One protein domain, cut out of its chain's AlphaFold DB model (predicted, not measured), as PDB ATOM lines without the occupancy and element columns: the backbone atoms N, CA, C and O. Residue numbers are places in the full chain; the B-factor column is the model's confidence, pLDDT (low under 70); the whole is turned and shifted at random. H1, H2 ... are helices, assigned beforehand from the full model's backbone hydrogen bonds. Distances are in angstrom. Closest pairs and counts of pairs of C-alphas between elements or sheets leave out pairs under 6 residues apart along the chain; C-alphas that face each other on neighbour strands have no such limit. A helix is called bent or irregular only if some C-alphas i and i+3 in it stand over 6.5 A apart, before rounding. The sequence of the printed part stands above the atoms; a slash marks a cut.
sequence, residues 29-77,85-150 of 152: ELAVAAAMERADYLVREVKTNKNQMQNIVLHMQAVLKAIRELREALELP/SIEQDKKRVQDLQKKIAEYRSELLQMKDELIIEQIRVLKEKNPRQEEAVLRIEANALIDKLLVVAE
ATOM      1  N   GLU A  29     -30.198 -48.659 -33.933       65.69
ATOM      2  CA  GLU A  29     -31.385 -47.966 -33.418       65.69
ATOM      3  C   GLU A  29     -31.062 -46.955 -32.303       65.69
ATOM      4  O   GLU A  29     -31.626 -45.860 -32.289       65.69
ATOM      5  N   LEU A  30     -30.114 -47.258 -31.409       67.56
ATOM      6  CA  LEU A  30     -29.653 -46.343 -30.354       67.56
ATOM      7  C   LEU A  30     -28.851 -45.169 -30.926       67.56
ATOM      8  O   LEU A  30     -28.992 -44.036 -30.461       67.56
ATOM      9  N   ALA A  31     -28.037 -45.416 -31.956       67.75
ATOM     10  CA  ALA A  31     -27.310 -44.360 -32.657       67.75
ATOM     11  C   ALA A  31     -28.262 -43.423 -33.418       67.75
ATOM     12  O   ALA A  31     -28.112 -42.201 -33.346       67.75
ATOM     13  N   VAL A  32     -29.276 -43.980 -34.092       74.62
ATOM     14  CA  VAL A  32     -30.315 -43.206 -34.786       74.62
ATOM     15  C   VAL A  32     -31.157 -42.410 -33.792       74.62
ATOM     16  O   VAL A  32     -31.389 -41.226 -34.021       74.62
ATOM     17  N   ALA A  33     -31.557 -42.999 -32.663       76.25
ATOM     18  CA  ALA A  33     -32.298 -42.288 -31.624       76.25
ATOM     19  C   ALA A  33     -31.491 -41.113 -31.043       76.25
ATOM     20  O   ALA A  33     -32.010 -40.004 -30.942       76.25
ATOM     21  N   ALA A  34     -30.203 -41.319 -30.750       75.38
ATOM     22  CA  ALA A  34     -29.320 -40.260 -30.263       75.38
ATOM     23  C   ALA A  34     -29.081 -39.157 -31.312       75.38
ATOM     24  O   ALA A  34     -28.967 -37.980 -30.967       75.38
ATOM     25  N   ALA A  35     -29.010 -39.513 -32.598       74.50
ATOM     26  CA  ALA A  35     -28.885 -38.547 -33.687       74.50
ATOM     27  C   ALA A  35     -30.174 -37.735 -33.886       74.50
ATOM     28  O   ALA A  35     -30.108 -36.520 -34.064       74.50
ATOM     29  N   MET A  36     -31.342 -38.378 -33.800       77.62
ATOM     30  CA  MET A  36     -32.639 -37.700 -33.871       77.62
ATOM     31  C   MET A  36     -32.854 -36.766 -32.676       77.62
ATOM     32  O   MET A  36     -33.273 -35.630 -32.869       77.62
ATOM     33  N   GLU A  37     -32.479 -37.183 -31.464       76.06
ATOM     34  CA  GLU A  37     -32.546 -36.331 -30.270       76.06
ATOM     35  C   GLU A  37     -31.642 -35.092 -30.400       76.06
ATOM     36  O   GLU A  37     -32.048 -33.976 -30.072       76.06
ATOM     37  N   ARG A  38     -30.433 -35.262 -30.953       78.50
ATOM     38  CA  ARG A  38     -29.529 -34.139 -31.251       78.50
ATOM     39  C   ARG A  38     -30.091 -33.216 -32.329       78.50
ATOM     40  O   ARG A  38     -29.984 -32.001 -32.187       78.50
ATOM     41  N   ALA A  39     -30.705 -33.760 -33.377       76.38
ATOM     42  CA  ALA A  39     -31.336 -32.960 -34.423       76.38
ATOM     43  C   ALA A  39     -32.507 -32.134 -33.864       76.38
ATOM     44  O   ALA A  39     -32.582 -30.930 -34.106       76.38
ATOM     45  N   ASP A  40     -33.366 -32.745 -33.047       78.81
ATOM     46  CA  ASP A  40     -34.478 -32.058 -32.389       78.81
ATOM     47  C   ASP A  40     -33.994 -30.957 -31.436       78.81
ATOM     48  O   ASP A  40     -34.592 -29.878 -31.368       78.81
ATOM     49  N   TYR A  41     -32.892 -31.195 -30.719       87.75
ATOM     50  CA  TYR A  41     -32.254 -30.188 -29.874       87.75
ATOM     51  C   TYR A  41     -31.754 -28.990 -30.696       87.75
ATOM     52  O   TYR A  41     -32.100 -27.846 -30.395       87.75
ATOM     53  N   LEU A  42     -31.022 -29.248 -31.782       76.06
ATOM     54  CA  LEU A  42     -30.489 -28.202 -32.659       76.06
ATOM     55  C   LEU A  42     -31.603 -27.374 -33.312       76.06
ATOM     56  O   LEU A  42     -31.512 -26.149 -33.370       76.06
ATOM     57  N   VAL A  43     -32.702 -28.005 -33.733       83.69
ATOM     58  CA  VAL A  43     -33.872 -27.295 -34.278       83.69
ATOM     59  C   VAL A  43     -34.476 -26.338 -33.241       83.69
ATOM     60  O   VAL A  43     -34.828 -25.199 -33.571       83.69
ATOM     61  N   ARG A  44     -34.571 -26.761 -31.973       87.31
ATOM     62  CA  ARG A  44     -35.061 -25.902 -30.881       87.31
ATOM     63  C   ARG A  44     -34.116 -24.733 -30.599       87.31
ATOM     64  O   ARG A  44     -34.598 -23.618 -30.376       87.31
ATOM     65  N   GLU A  45     -32.805 -24.949 -30.644       83.38
ATOM     66  CA  GLU A  45     -31.823 -23.872 -30.468       83.38
ATOM     67  C   GLU A  45     -31.860 -22.865 -31.617       83.38
ATOM     68  O   GLU A  45     -31.941 -21.662 -31.365       83.38
ATOM     69  N   VAL A  46     -31.926 -23.321 -32.871       80.81
ATOM     70  CA  VAL A  46     -32.048 -22.435 -34.042       80.81
ATOM     71  C   VAL A  46     -33.303 -21.564 -33.943       80.81
ATOM     72  O   VAL A  46     -33.239 -20.356 -34.187       80.81
ATOM     73  N   LYS A  47     -34.444 -22.132 -33.523       77.38
ATOM     74  CA  LYS A  47     -35.685 -21.364 -33.312       77.38
ATOM     75  C   LYS A  47     -35.532 -20.334 -32.193       77.38
ATOM     76  O   LYS A  47     -35.940 -19.182 -32.352       77.38
ATOM     77  N   THR A  48     -34.915 -20.728 -31.082       88.50
ATOM     78  CA  THR A  48     -34.657 -19.830 -29.950       88.50
ATOM     79  C   THR A  48     -33.765 -18.663 -30.374       88.50
ATOM     80  O   THR A  48     -34.110 -17.507 -30.124       88.50
ATOM     81  N   ASN A  49     -32.689 -18.938 -31.111       81.06
ATOM     82  CA  ASN A  49     -31.759 -17.925 -31.608       81.06
ATOM     83  C   ASN A  49     -32.413 -16.995 -32.640       81.06
ATOM     84  O   ASN A  49     -32.238 -15.776 -32.572       81.06
ATOM     85  N   LYS A  50     -33.244 -17.524 -33.547       79.00
ATOM     86  CA  LYS A  50     -34.016 -16.716 -34.508       79.00
ATOM     87  C   LYS A  50     -34.969 -15.749 -33.801       79.00
ATOM     88  O   LYS A  50     -35.008 -14.568 -34.146       79.00
ATOM     89  N   ASN A  51     -35.686 -16.219 -32.781       82.94
ATOM     90  CA  ASN A  51     -36.577 -15.374 -31.982       82.94
ATOM     91  C   ASN A  51     -35.798 -14.291 -31.223       82.94
ATOM     92  O   ASN A  51     -36.209 -13.130 -31.187       82.94
ATOM     93  N   GLN A  52     -34.638 -14.638 -30.660       82.56
ATOM     94  CA  GLN A  52     -33.755 -13.662 -30.021       82.56
ATOM     95  C   GLN A  52     -33.269 -12.599 -31.016       82.56
ATOM     96  O   GLN A  52     -33.296 -11.413 -30.690       82.56
ATOM     97  N   MET A  53     -32.908 -12.977 -32.245       74.94
ATOM     98  CA  MET A  53     -32.538 -12.019 -33.295       74.94
ATOM     99  C   MET A  53     -33.684 -11.070 -33.654       74.94
ATOM    100  O   MET A  53     -33.459  -9.865 -33.762       74.94
ATOM    101  N   GLN A  54     -34.907 -11.579 -33.813       83.00
ATOM    102  CA  GLN A  54     -36.077 -10.740 -34.097       83.00
ATOM    103  C   GLN A  54     -36.327  -9.727 -32.974       83.00
ATOM    104  O   GLN A  54     -36.518  -8.541 -33.248       83.00
ATOM    105  N   ASN A  55     -36.229 -10.164 -31.715       87.00
ATOM    106  CA  ASN A  55     -36.346  -9.280 -30.558       87.00
ATOM    107  C   ASN A  55     -35.241  -8.215 -30.540       87.00
ATOM    108  O   ASN A  55     -35.523  -7.041 -30.307       87.00
ATOM    109  N   ILE A  56     -33.992  -8.585 -30.844       81.94
ATOM    110  CA  ILE A  56     -32.876  -7.633 -30.940       81.94
ATOM    111  C   ILE A  56     -33.150  -6.580 -32.017       81.94
ATOM    112  O   ILE A  56     -32.960  -5.392 -31.765       81.94
ATOM    113  N   VAL A  57     -33.618  -6.984 -33.200       84.69
ATOM    114  CA  VAL A  57     -33.940  -6.054 -34.293       84.69
ATOM    115  C   VAL A  57     -35.048  -5.089 -33.886       84.69
ATOM    116  O   VAL A  57     -34.922  -3.882 -34.107       84.69
ATOM    117  N   LEU A  58     -36.098  -5.593 -33.242       86.44
ATOM    118  CA  LEU A  58     -37.214  -4.776 -32.780       86.44
ATOM    119  C   LEU A  58     -36.766  -3.771 -31.706       86.44
ATOM    120  O   LEU A  58     -37.094  -2.586 -31.784       86.44
ATOM    121  N   HIS A  59     -35.927  -4.199 -30.760       84.94
ATOM    122  CA  HIS A  59     -35.341  -3.305 -29.764       84.94
ATOM    123  C   HIS A  59     -34.373  -2.285 -30.375       84.94
ATOM    124  O   HIS A  59     -34.386  -1.130 -29.960       84.94
ATOM    125  N   MET A  60     -33.582  -2.650 -31.388       78.19
ATOM    126  CA  MET A  60     -32.742  -1.684 -32.109       78.19
ATOM    127  C   MET A  60     -33.581  -0.598 -32.776       78.19
ATOM    128  O   MET A  60     -33.246   0.579 -32.678       78.19
ATOM    129  N   GLN A  61     -34.681  -0.970 -33.434       84.75
ATOM    130  CA  GLN A  61     -35.583   0.002 -34.052       84.75
ATOM    131  C   GLN A  61     -36.216   0.927 -33.006       84.75
ATOM    132  O   GLN A  61     -36.276   2.138 -33.223       84.75
ATOM    133  N   ALA A  62     -36.620   0.385 -31.853       81.50
ATOM    134  CA  ALA A  62     -37.144   1.176 -30.742       81.50
ATOM    135  C   ALA A  62     -36.099   2.158 -30.183       81.50
ATOM    136  O   ALA A  62     -36.413   3.329 -29.979       81.50
ATOM    137  N   VAL A  63     -34.848   1.721 -30.007       85.00
ATOM    138  CA  VAL A  63     -33.741   2.588 -29.566       85.00
ATOM    139  C   VAL A  63     -33.462   3.683 -30.596       85.00
ATOM    140  O   VAL A  63     -33.344   4.844 -30.225       85.00
ATOM    141  N   LEU A  64     -33.426   3.358 -31.892       81.75
ATOM    142  CA  LEU A  64     -33.239   4.352 -32.954       81.75
ATOM    143  C   LEU A  64     -34.359   5.395 -32.973       81.75
ATOM    144  O   LEU A  64     -34.093   6.578 -33.182       81.75
ATOM    145  N   LYS A  65     -35.605   4.969 -32.743       82.12
ATOM    146  CA  LYS A  65     -36.747   5.879 -32.635       82.12
ATOM    147  C   LYS A  65     -36.617   6.784 -31.408       82.12
ATOM    148  O   LYS A  65     -36.727   7.995 -31.555       82.12
ATOM    149  N   ALA A  66     -36.291   6.221 -30.246       78.75
ATOM    150  CA  ALA A  66     -36.080   6.984 -29.017       78.75
ATOM    151  C   ALA A  66     -34.927   7.995 -29.145       78.75
ATOM    152  O   ALA A  66     -35.039   9.121 -28.673       78.75
ATOM    153  N   ILE A  67     -33.837   7.636 -29.836       75.81
ATOM    154  CA  ILE A  67     -32.727   8.557 -30.122       75.81
ATOM    155  C   ILE A  67     -33.195   9.726 -30.999       75.81
ATOM    156  O   ILE A  67     -32.774  10.857 -30.767       75.81
ATOM    157  N   ARG A  68     -34.055   9.486 -31.997       75.88
ATOM    158  CA  ARG A  68     -34.621  10.563 -32.830       75.88
ATOM    159  C   ARG A  68     -35.538  11.478 -32.025       75.88
ATOM    160  O   ARG A  68     -35.355  12.685 -32.074       75.88
ATOM    161  N   GLU A  69     -36.448  10.903 -31.242       81.88
ATOM    162  CA  GLU A  69     -37.378  11.656 -30.388       81.88
ATOM    163  C   GLU A  69     -36.624  12.511 -29.348       81.88
ATOM    164  O   GLU A  69     -36.946  13.680 -29.154       81.88
ATOM    165  N   LEU A  70     -35.564  11.974 -28.730       77.50
ATOM    166  CA  LEU A  70     -34.710  12.731 -27.805       77.50
ATOM    167  C   LEU A  70     -33.944  13.863 -28.498       77.50
ATOM    168  O   LEU A  70     -33.754  14.921 -27.908       77.50
ATOM    169  N   ARG A  71     -33.500  13.658 -29.743       66.19
ATOM    170  CA  ARG A  71     -32.815  14.699 -30.524       66.19
ATOM    171  C   ARG A  71     -33.754  15.836 -30.910       66.19
ATOM    172  O   ARG A  71     -33.351  16.988 -30.794       66.19
ATOM    173  N   GLU A  72     -34.981  15.514 -31.316       75.19
ATOM    174  CA  GLU A  72     -36.029  16.505 -31.588       75.19
ATOM    175  C   GLU A  72     -36.374  17.304 -30.324       75.19
ATOM    176  O   GLU A  72     -36.438  18.528 -30.376       75.19
ATOM    177  N   ALA A  73     -36.510  16.636 -29.173       73.69
ATOM    178  CA  ALA A  73     -36.805  17.288 -27.895       73.69
ATOM    179  C   ALA A  73     -35.679  18.206 -27.382       73.69
ATOM    180  O   ALA A  73     -35.935  19.090 -26.566       73.69
ATOM    181  N   LEU A  74     -34.440  17.989 -27.833       75.38
ATOM    182  CA  LEU A  74     -33.262  18.765 -27.437       75.38
ATOM    183  C   LEU A  74     -32.846  19.816 -28.480       75.38
ATOM    184  O   LEU A  74     -31.804  20.442 -28.299       75.38
ATOM    185  N   GLU A  75     -33.617  19.994 -29.563       66.94
ATOM    186  CA  GLU A  75     -33.305  20.907 -30.681       66.94
ATOM    187  C   GLU A  75     -31.859  20.756 -31.207       66.94
ATOM    188  O   GLU A  75     -31.232  21.715 -31.660       66.94
ATOM    189  N   LEU A  76     -31.301  19.539 -31.144       58.56
ATOM    190  CA  LEU A  76     -29.928  19.288 -31.580       58.56
ATOM    191  C   LEU A  76     -29.861  19.381 -33.116       58.56
ATOM    192  O   LEU A  76     -30.552  18.608 -33.787       58.56
ATOM    193  N   PRO A  77     -29.036  20.275 -33.700       56.44
ATOM    194  CA  PRO A  77     -28.907  20.379 -35.150       56.44
ATOM    195  C   PRO A  77     -28.383  19.070 -35.757       56.44
ATOM    196  O   PRO A  77     -27.634  18.318 -35.123       56.44
ATOM    197  N   SER A  85     -20.870  10.571 -28.851       69.19
ATOM    198  CA  SER A  85     -22.019   9.647 -28.797       69.19
ATOM    199  C   SER A  85     -22.250   8.951 -30.141       69.19
ATOM    200  O   SER A  85     -22.549   7.762 -30.182       69.19
ATOM    201  N   ILE A  86     -22.067   9.670 -31.251       71.88
ATOM    202  CA  ILE A  86     -22.256   9.123 -32.601       71.88
ATOM    203  C   ILE A  86     -21.139   8.138 -32.952       71.88
ATOM    204  O   ILE A  86     -21.400   7.110 -33.573       71.88
ATOM    205  N   GLU A  87     -19.901   8.412 -32.542       72.50
ATOM    206  CA  GLU A  87     -18.791   7.470 -32.696       72.50
ATOM    207  C   GLU A  87     -19.010   6.193 -31.883       72.50
ATOM    208  O   GLU A  87     -18.758   5.097 -32.392       72.50
ATOM    209  N   GLN A  88     -19.534   6.304 -30.657       76.00
ATOM    210  CA  GLN A  88     -19.898   5.142 -29.843       76.00
ATOM    211  C   GLN A  88     -21.023   4.324 -30.480       76.00
ATOM    212  O   GLN A  88     -20.896   3.101 -30.589       76.00
ATOM    213  N   ASP A  89     -22.079   4.977 -30.966       76.56
ATOM    214  CA  ASP A  89     -23.185   4.302 -31.647       76.56
ATOM    215  C   ASP A  89     -22.713   3.630 -32.939       76.56
ATOM    216  O   ASP A  89     -23.036   2.470 -33.197       76.56
ATOM    217  N   LYS A  90     -21.871   4.306 -33.726       78.06
ATOM    218  CA  LYS A  90     -21.283   3.751 -34.950       78.06
ATOM    219  C   LYS A  90     -20.422   2.527 -34.653       78.06
ATOM    220  O   LYS A  90     -20.532   1.525 -35.360       78.06
ATOM    221  N   LYS A  91     -19.611   2.575 -33.594       83.88
ATOM    222  CA  LYS A  91     -18.812   1.432 -33.140       83.88
ATOM    223  C   LYS A  91     -19.706   0.270 -32.710       83.88
ATOM    224  O   LYS A  91     -19.481  -0.863 -33.118       83.88
ATOM    225  N   ARG A  92     -20.777   0.554 -31.968       85.12
ATOM    226  CA  ARG A  92     -21.735  -0.465 -31.531       85.12
ATOM    227  C   ARG A  92     -22.473  -1.107 -32.702       85.12
ATOM    228  O   ARG A  92     -22.664  -2.319 -32.708       85.12
ATOM    229  N   VAL A  93     -22.843  -0.327 -33.717       87.81
ATOM    230  CA  VAL A  93     -23.426  -0.844 -34.963       87.81
ATOM    231  C   VAL A  93     -22.429  -1.733 -35.705       87.81
ATOM    232  O   VAL A  93     -22.813  -2.803 -36.166       87.81
ATOM    233  N   GLN A  94     -21.154  -1.346 -35.781       90.56
ATOM    234  CA  GLN A  94     -20.112  -2.181 -36.388       90.56
ATOM    235  C   GLN A  94     -19.914  -3.502 -35.630       90.56
ATOM    236  O   GLN A  94     -19.849  -4.559 -36.255       90.56
ATOM    237  N   ASP A  95     -19.895  -3.468 -34.297       90.25
ATOM    238  CA  ASP A  95     -19.789  -4.675 -33.470       90.25
ATOM    239  C   ASP A  95     -20.995  -5.604 -33.676       90.25
ATOM    240  O   ASP A  95     -20.845  -6.822 -33.783       90.25
ATOM    241  N   LEU A  96     -22.200  -5.038 -33.782       90.06
ATOM    242  CA  LEU A  96     -23.416  -5.798 -34.073       90.06
ATOM    243  C   LEU A  96     -23.395  -6.392 -35.484       90.06
ATOM    244  O   LEU A  96     -23.758  -7.552 -35.658       90.06
ATOM    245  N   GLN A  97     -22.931  -5.644 -36.486       89.00
ATOM    246  CA  GLN A  97     -22.757  -6.153 -37.848       89.00
ATOM    247  C   GLN A  97     -21.766  -7.317 -37.892       89.00
ATOM    248  O   GLN A  97     -22.028  -8.314 -38.566       89.00
ATOM    249  N   LYS A  98     -20.666  -7.224 -37.136       92.94
ATOM    250  CA  LYS A  98     -19.691  -8.309 -37.019       92.94
ATOM    251  C   LYS A  98     -20.320  -9.557 -36.399       92.94
ATOM    252  O   LYS A  98     -20.214 -10.629 -36.982       92.94
ATOM    253  N   LYS A  99     -21.059  -9.408 -35.296       91.00
ATOM    254  CA  LYS A  99     -21.780 -10.524 -34.661       91.00
ATOM    255  C   LYS A  99     -22.819 -11.157 -35.585       91.00
ATOM    256  O   LYS A  99     -22.944 -12.372 -35.627       91.00
ATOM    257  N   ILE A 100     -23.547 -10.353 -36.363       88.12
ATOM    258  CA  ILE A 100     -24.493 -10.866 -37.365       88.12
ATOM    259  C   ILE A 100     -23.761 -11.687 -38.431       88.12
ATOM    260  O   ILE A 100     -24.258 -12.733 -38.842       88.12
ATOM    261  N   ALA A 101     -22.591 -11.233 -38.886       89.81
ATOM    262  CA  ALA A 101     -21.787 -11.979 -39.846       89.81
ATOM    263  C   ALA A 101     -21.261 -13.298 -39.254       89.81
ATOM    264  O   ALA A 101     -21.318 -14.323 -39.932       89.81
ATOM    265  N   GLU A 102     -20.814 -13.284 -37.995       92.88
ATOM    266  CA  GLU A 102     -20.386 -14.476 -37.252       92.88
ATOM    267  C   GLU A 102     -21.533 -15.491 -37.140       92.88
ATOM    268  O   GLU A 102     -21.399 -16.611 -37.627       92.88
ATOM    269  N   TYR A 103     -22.701 -15.078 -36.640       91.56
ATOM    270  CA  TYR A 103     -23.869 -15.960 -36.533       91.56
ATOM    271  C   TYR A 103     -24.370 -16.458 -37.889       91.56
ATOM    272  O   TYR A 103     -24.803 -17.599 -38.018       91.56
ATOM    273  N   ARG A 104     -24.300 -15.631 -38.937       85.31
ATOM    274  CA  ARG A 104     -24.651 -16.072 -40.291       85.31
ATOM    275  C   ARG A 104     -23.694 -17.151 -40.794       85.31
ATOM    276  O   ARG A 104     -24.144 -18.082 -41.455       85.31
ATOM    277  N   SER A 105     -22.400 -17.018 -40.513       90.50
ATOM    278  CA  SER A 105     -21.403 -18.031 -40.863       90.50
ATOM    279  C   SER A 105     -21.655 -19.335 -40.111       90.50
ATOM    280  O   SER A 105     -21.627 -20.401 -40.714       90.50
ATOM    281  N   GLU A 106     -21.943 -19.243 -38.816       91.12
ATOM    282  CA  GLU A 106     -22.248 -20.392 -37.966       91.12
ATOM    283  C   GLU A 106     -23.510 -21.132 -38.439       91.12
ATOM    284  O   GLU A 106     -23.490 -22.348 -38.599       91.12
ATOM    285  N   LEU A 107     -24.580 -20.411 -38.795       85.81
ATOM    286  CA  LEU A 107     -25.793 -21.015 -39.361       85.81
ATOM    287  C   LEU A 107     -25.540 -21.747 -40.683       85.81
ATOM    288  O   LEU A 107     -26.159 -22.777 -40.946       85.81
ATOM    289  N   LEU A 108     -24.654 -21.217 -41.531       87.25
ATOM    290  CA  LEU A 108     -24.271 -21.893 -42.770       87.25
ATOM    291  C   LEU A 108     -23.495 -23.180 -42.478       87.25
ATOM    292  O   LEU A 108     -23.801 -24.205 -43.079       87.25
ATOM    293  N   GLN A 109     -22.570 -23.150 -41.516       92.12
ATOM    294  CA  GLN A 109     -21.836 -24.342 -41.082       92.12
ATOM    295  C   GLN A 109     -22.775 -25.408 -40.515       92.12
ATOM    296  O   GLN A 109     -22.726 -26.553 -40.950       92.12
ATOM    297  N   MET A 110     -23.700 -25.027 -39.632       88.94
ATOM    298  CA  MET A 110     -24.701 -25.949 -39.085       88.94
ATOM    299  C   MET A 110     -25.609 -26.529 -40.175       88.94
ATOM    300  O   MET A 110     -25.954 -27.708 -40.130       88.94
ATOM    301  N   LYS A 111     -25.994 -25.725 -41.180       88.00
ATOM    302  CA  LYS A 111     -26.753 -26.225 -42.335       88.00
ATOM    303  C   LYS A 111     -25.947 -27.270 -43.109       88.00
ATOM    304  O   LYS A 111     -26.505 -28.302 -43.474       88.00
ATOM    305  N   ASP A 112     -24.668 -27.015 -43.357       88.88
ATOM    306  CA  ASP A 112     -23.795 -27.952 -44.068       88.88
ATOM    307  C   ASP A 112     -23.594 -29.253 -43.276       88.88
ATOM    308  O   ASP A 112     -23.697 -30.339 -43.849       88.88
ATOM    309  N   GLU A 113     -23.395 -29.167 -41.959       91.06
ATOM    310  CA  GLU A 113     -23.324 -30.330 -41.065       91.06
ATOM    311  C   GLU A 113     -24.619 -31.148 -41.092       91.06
ATOM    312  O   GLU A 113     -24.583 -32.371 -41.239       91.06
ATOM    313  N   LEU A 114     -25.776 -30.480 -41.047       88.69
ATOM    314  CA  LEU A 114     -27.076 -31.140 -41.138       88.69
ATOM    315  C   LEU A 114     -27.261 -31.854 -42.484       88.69
ATOM    316  O   LEU A 114     -27.787 -32.964 -42.525       88.69
ATOM    317  N   ILE A 115     -26.799 -31.254 -43.588       89.06
ATOM    318  CA  ILE A 115     -26.811 -31.892 -44.913       89.06
ATOM    319  C   ILE A 115     -25.933 -33.146 -44.911       89.06
ATOM    320  O   ILE A 115     -26.358 -34.173 -45.438       89.06
ATOM    321  N   ILE A 116     -24.735 -33.085 -44.328       90.19
ATOM    322  CA  ILE A 116     -23.811 -34.226 -44.258       90.19
ATOM    323  C   ILE A 116     -24.438 -35.383 -43.475       90.19
ATOM    324  O   ILE A 116     -24.455 -36.515 -43.963       90.19
ATOM    325  N   GLU A 117     -24.997 -35.108 -42.296       90.62
ATOM    326  CA  GLU A 117     -25.650 -36.142 -41.489       90.62
ATOM    327  C   GLU A 117     -26.890 -36.707 -42.192       90.62
ATOM    328  O   GLU A 117     -27.087 -37.922 -42.233       90.62
ATOM    329  N   GLN A 118     -27.684 -35.862 -42.852       87.44
ATOM    330  CA  GLN A 118     -28.834 -36.325 -43.623       87.44
ATOM    331  C   GLN A 118     -28.417 -37.211 -44.810       87.44
ATOM    332  O   GLN A 118     -29.086 -38.207 -45.090       87.44
ATOM    333  N   ILE A 119     -27.304 -36.904 -45.486       89.50
ATOM    334  CA  ILE A 119     -26.738 -37.768 -46.534       89.50
ATOM    335  C   ILE A 119     -26.302 -39.108 -45.944       89.50
ATOM    336  O   ILE A 119     -26.610 -40.138 -46.544       89.50
ATOM    337  N   ARG A 120     -25.635 -39.125 -44.781       89.56
ATOM    338  CA  ARG A 120     -25.239 -40.372 -44.103       89.56
ATOM    339  C   ARG A 120     -26.462 -41.248 -43.828       89.56
ATOM    340  O   ARG A 120     -26.481 -42.402 -44.253       89.56
ATOM    341  N   VAL A 121     -27.514 -40.681 -43.238       88.69
ATOM    342  CA  VAL A 121     -28.767 -41.401 -42.950       88.69
ATOM    343  C   VAL A 121     -29.417 -41.938 -44.228       88.69
ATOM    344  O   VAL A 121     -29.871 -43.082 -44.271       88.69
ATOM    345  N   LEU A 122     -29.475 -41.134 -45.293       89.19
ATOM    346  CA  LEU A 122     -30.045 -41.587 -46.560       89.19
ATOM    347  C   LEU A 122     -29.175 -42.656 -47.237       89.19
ATOM    348  O   LEU A 122     -29.716 -43.557 -47.873       89.19
ATOM    349  N   LYS A 123     -27.848 -42.599 -47.083       89.06
ATOM    350  CA  LYS A 123     -26.910 -43.590 -47.623       89.06
ATOM    351  C   LYS A 123     -27.012 -44.923 -46.890       89.06
ATOM    352  O   LYS A 123     -26.942 -45.962 -47.534       89.06
ATOM    353  N   GLU A 124     -27.226 -44.903 -45.580       88.88
ATOM    354  CA  GLU A 124     -27.494 -46.109 -44.789       88.88
ATOM    355  C   GLU A 124     -28.827 -46.759 -45.186       88.88
ATOM    356  O   GLU A 124     -28.897 -47.976 -45.349       88.88
ATOM    357  N   LYS A 125     -29.868 -45.951 -45.439       85.44
ATOM    358  CA  LYS A 125     -31.180 -46.435 -45.910       85.44
ATOM    359  C   LYS A 125     -31.159 -46.910 -47.364       85.44
ATOM    360  O   LYS A 125     -31.825 -47.888 -47.695       85.44
ATOM    361  N   ASN A 126     -30.381 -46.250 -48.222       87.31
ATOM    362  CA  ASN A 126     -30.275 -46.537 -49.652       87.31
ATOM    363  C   ASN A 126     -28.799 -46.660 -50.100       87.31
ATOM    364  O   ASN A 126     -28.283 -45.796 -50.819       87.31
ATOM    365  N   PRO A 127     -28.098 -47.766 -49.770       86.19
ATOM    366  CA  PRO A 127     -26.646 -47.892 -49.980       86.19
ATOM    367  C   PRO A 127     -26.201 -47.798 -51.441       86.19
ATOM    368  O   PRO A 127     -25.095 -47.348 -51.746       86.19
ATOM    369  N   ARG A 128     -27.075 -48.210 -52.365       87.00
ATOM    370  CA  ARG A 128     -26.807 -48.247 -53.811       87.00
ATOM    371  C   ARG A 128     -27.049 -46.914 -54.515       87.00
ATOM    372  O   ARG A 128     -26.714 -46.792 -55.687       87.00
ATOM    373  N   GLN A 129     -27.640 -45.941 -53.828       87.12
ATOM    374  CA  GLN A 129     -27.968 -44.650 -54.415       87.12
ATOM    375  C   GLN A 129     -26.708 -43.781 -54.510       87.12
ATOM    376  O   GLN A 129     -25.831 -43.815 -53.639       87.12
ATOM    377  N   GLU A 130     -26.595 -43.040 -55.606       89.25
ATOM    378  CA  GLU A 130     -25.463 -42.156 -55.855       89.25
ATOM    379  C   GLU A 130     -25.498 -40.958 -54.901       89.25
ATOM    380  O   GLU A 130     -26.553 -40.371 -54.652       89.25
ATOM    381  N   GLU A 131     -24.337 -40.578 -54.371       83.50
ATOM    382  CA  GLU A 131     -24.212 -39.522 -53.361       83.50
ATOM    383  C   GLU A 131     -24.739 -38.167 -53.854       83.50
ATOM    384  O   GLU A 131     -25.365 -37.432 -53.093       83.50
ATOM    385  N   ALA A 132     -24.585 -37.865 -55.147       86.62
ATOM    386  CA  ALA A 132     -25.133 -36.656 -55.757       86.62
ATOM    387  C   ALA A 132     -26.670 -36.590 -55.652       86.62
ATOM    388  O   ALA A 132     -27.229 -35.531 -55.365       86.62
ATOM    389  N   VAL A 133     -27.353 -37.726 -55.827       87.19
ATOM    390  CA  VAL A 133     -28.816 -37.826 -55.708       87.19
ATOM    391  C   VAL A 133     -29.241 -37.690 -54.245       87.19
ATOM    392  O   VAL A 133     -30.164 -36.937 -53.942       87.19
ATOM    393  N   LEU A 134     -28.513 -38.341 -53.332       87.88
ATOM    394  CA  LEU A 134     -28.755 -38.237 -51.890       87.88
ATOM    395  C   LEU A 134     -28.551 -36.815 -51.366       87.88
ATOM    396  O   LEU A 134     -29.297 -36.363 -50.504       87.88
ATOM    397  N   ARG A 135     -27.579 -36.079 -51.915       87.75
ATOM    398  CA  ARG A 135     -27.334 -34.677 -51.568       87.75
ATOM    399  C   ARG A 135     -28.490 -33.776 -51.984       87.75
ATOM    400  O   ARG A 135     -28.869 -32.900 -51.211       87.75
ATOM    401  N   ILE A 136     -29.059 -33.975 -53.172       88.25
ATOM    402  CA  ILE A 136     -30.234 -33.216 -53.634       88.25
ATOM    403  C   ILE A 136     -31.437 -33.502 -52.725       88.25
ATOM    404  O   ILE A 136     -32.121 -32.575 -52.293       88.25
ATOM    405  N   GLU A 137     -31.657 -34.773 -52.388       87.19
ATOM    406  CA  GLU A 137     -32.744 -35.202 -51.506       87.19
ATOM    407  C   GLU A 137     -32.583 -34.653 -50.078       87.19
ATOM    408  O   GLU A 137     -33.527 -34.088 -49.526       87.19
ATOM    409  N   ALA A 138     -31.372 -34.720 -49.517       87.38
ATOM    410  CA  ALA A 138     -31.038 -34.146 -48.216       87.38
ATOM    411  C   ALA A 138     -31.296 -32.632 -48.168       87.38
ATOM    412  O   ALA A 138     -31.946 -32.152 -47.241       87.38
ATOM    413  N   ASN A 139     -30.855 -31.886 -49.188       86.25
ATOM    414  CA  ASN A 139     -31.113 -30.445 -49.279       86.25
ATOM    415  C   ASN A 139     -32.617 -30.141 -49.328       86.25
ATOM    416  O   ASN A 139     -33.092 -29.290 -48.584       86.25
ATOM    417  N   ALA A 140     -33.383 -30.873 -50.142       86.50
ATOM    418  CA  ALA A 140     -34.824 -30.662 -50.265       86.50
ATOM    419  C   ALA A 140     -35.593 -30.977 -48.969       86.50
ATOM    420  O   ALA A 140     -36.588 -30.313 -48.666       86.50
ATOM    421  N   LEU A 141     -35.159 -31.984 -48.204       85.25
ATOM    422  CA  LEU A 141     -35.739 -32.313 -46.900       85.25
ATOM    423  C   LEU A 141     -35.433 -31.229 -45.864       85.25
ATOM    424  O   LEU A 141     -36.340 -30.784 -45.162       85.25
ATOM    425  N   ILE A 142     -34.187 -30.763 -45.813       84.56
ATOM    426  CA  ILE A 142     -33.754 -29.713 -44.886       84.56
ATOM    427  C   ILE A 142     -34.446 -28.388 -45.203       84.56
ATOM    428  O   ILE A 142     -34.984 -27.754 -44.301       84.56
ATOM    429  N   ASP A 143     -34.519 -27.993 -46.473       84.62
ATOM    430  CA  ASP A 143     -35.198 -26.757 -46.864       84.62
ATOM    431  C   ASP A 143     -36.701 -26.813 -46.523       84.62
ATOM    432  O   ASP A 143     -37.263 -25.825 -46.052       84.62
ATOM    433  N   LYS A 144     -37.358 -27.977 -46.650       83.38
ATOM    434  CA  LYS A 144     -38.747 -28.162 -46.186       83.38
ATOM    435  C   LYS A 144     -38.883 -28.036 -44.669       83.38
ATOM    436  O   LYS A 144     -39.821 -27.392 -44.208       83.38
ATOM    437  N   LEU A 145     -37.970 -28.629 -43.900       78.44
ATOM    438  CA  LEU A 145     -37.973 -28.538 -42.435       78.44
ATOM    439  C   LEU A 145     -37.759 -27.095 -41.960       78.44
ATOM    440  O   LEU A 145     -38.431 -26.646 -41.035       78.44
ATOM    441  N   LEU A 146     -36.882 -26.350 -42.637       77.06
ATOM    442  CA  LEU A 146     -36.612 -24.947 -42.331       77.06
ATOM    443  C   LEU A 146     -37.785 -24.022 -42.697       77.06
ATOM    444  O   LEU A 146     -38.022 -23.061 -41.972       77.06
ATOM    445  N   VAL A 147     -38.541 -24.319 -43.764       71.12
ATOM    446  CA  VAL A 147     -39.710 -23.524 -44.202       71.12
ATOM    447  C   VAL A 147     -40.968 -23.818 -43.377       71.12
ATOM    448  O   VAL A 147     -41.673 -22.891 -42.985       71.12
ATOM    449  N   VAL A 148     -41.264 -25.085 -43.062       54.09
ATOM    450  CA  VAL A 148     -42.429 -25.459 -42.226       54.09
ATOM    451  C   VAL A 148     -42.309 -24.890 -40.805       54.09
ATOM    452  O   VAL A 148     -43.312 -24.613 -40.155       54.09
ATOM    453  N   ALA A 149     -41.088 -24.639 -40.337       46.50
ATOM    454  CA  ALA A 149     -40.836 -23.983 -39.059       46.50
ATOM    455  C   ALA A 149     -41.135 -22.464 -39.047       46.50
ATOM    456  O   ALA A 149     -41.089 -21.861 -37.976       46.50
ATOM    457  N   GLU A 150     -41.426 -21.832 -40.192       44.97
ATOM    458  CA  GLU A 150     -41.768 -20.399 -40.283       44.97
ATOM    459  C   GLU A 150     -43.274 -20.117 -40.193       44.97
ATOM    460  O   GLU A 150     -43.665 -18.979 -39.936       44.97
TER     461      GLU A 150
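Overview. This is residues 29 to 77 and 85 to 150 of the 152 residues of an uncharacterized protein of Candidatus Magasanikbacteria bacterium RIFCSPLOWO2_01_FULL_40_15 (UniProt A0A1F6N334). Two long helices, H1 and H2, run in opposite directions side by side with a narrow gap between them and make the length of a thin rod, while the short helix H3 folds back steeply on H2 near its last residues. H1 and H2 come nearest to each other partway along, and toward the cut between them residues 54 to 59, 61 to 67 and 69 to 75 on one side and 85 to 92 and 94 to 99 on the other stand free. The printed part has 115 residues with three named helices in the order H1, H2, H3, no named strand, and is all helix. It is extended, with a radius of gyration of the C-alphas of 21.4 A and spans of 73 by 23 by 21 A.

Arrangement. H1, residues 29 to 73, and H2, residues 85 to 125, are near each other, with 12 pairs of C-alphas within 10 A. Their closest C-alphas are 8.2 A apart, only just beyond 8 A. H3, residues 131 to 148, touches H2, and their closest C-alphas are those of Gln 118 and Ala 138, 5.5 A apart. H2 touches H3 with residues 114 to 123 alone. The two run opposite ways at a steep tilt of 52 degrees, and their centres are 18.9 A apart. H1 and H3 are apart. In H1, H2 and H3 every O i to N i+4 pair is within hydrogen-bond range, and no helix is bent or irregular.

Along the chain. H1 begins at C-alpha 29, (-31.385, -47.966, -33.418), and measures 65.7 A from first to last C-alpha over 45 residues, with y rising to 17.288 at C-alpha 73. H2 begins at C-alpha 85, (-22.019, 9.647, -28.797), and measures 59.3 A over 41 residues, with y falling to -46.435 at C-alpha 125. H3 measures 25.6 A over 18 residues and ends at C-alpha 148, (-42.429, -25.459, -42.226).

Size, cuts and confidence. The two C-alphas farthest apart are those of Glu 75 and Arg 128, at 73.2 A. Residues 78 to 84 are not printed, and C-alphas 77 and 85 are 14.2 A apart across this cut, which falls in the link from H1 to H2. The link from H2 to H3, five residues, is tight. The mean pLDDT of the printed part is 81.7, and 11 residues are under 70: residues 29 to 31, 71, 75 to 77, 85 and 148 to 150.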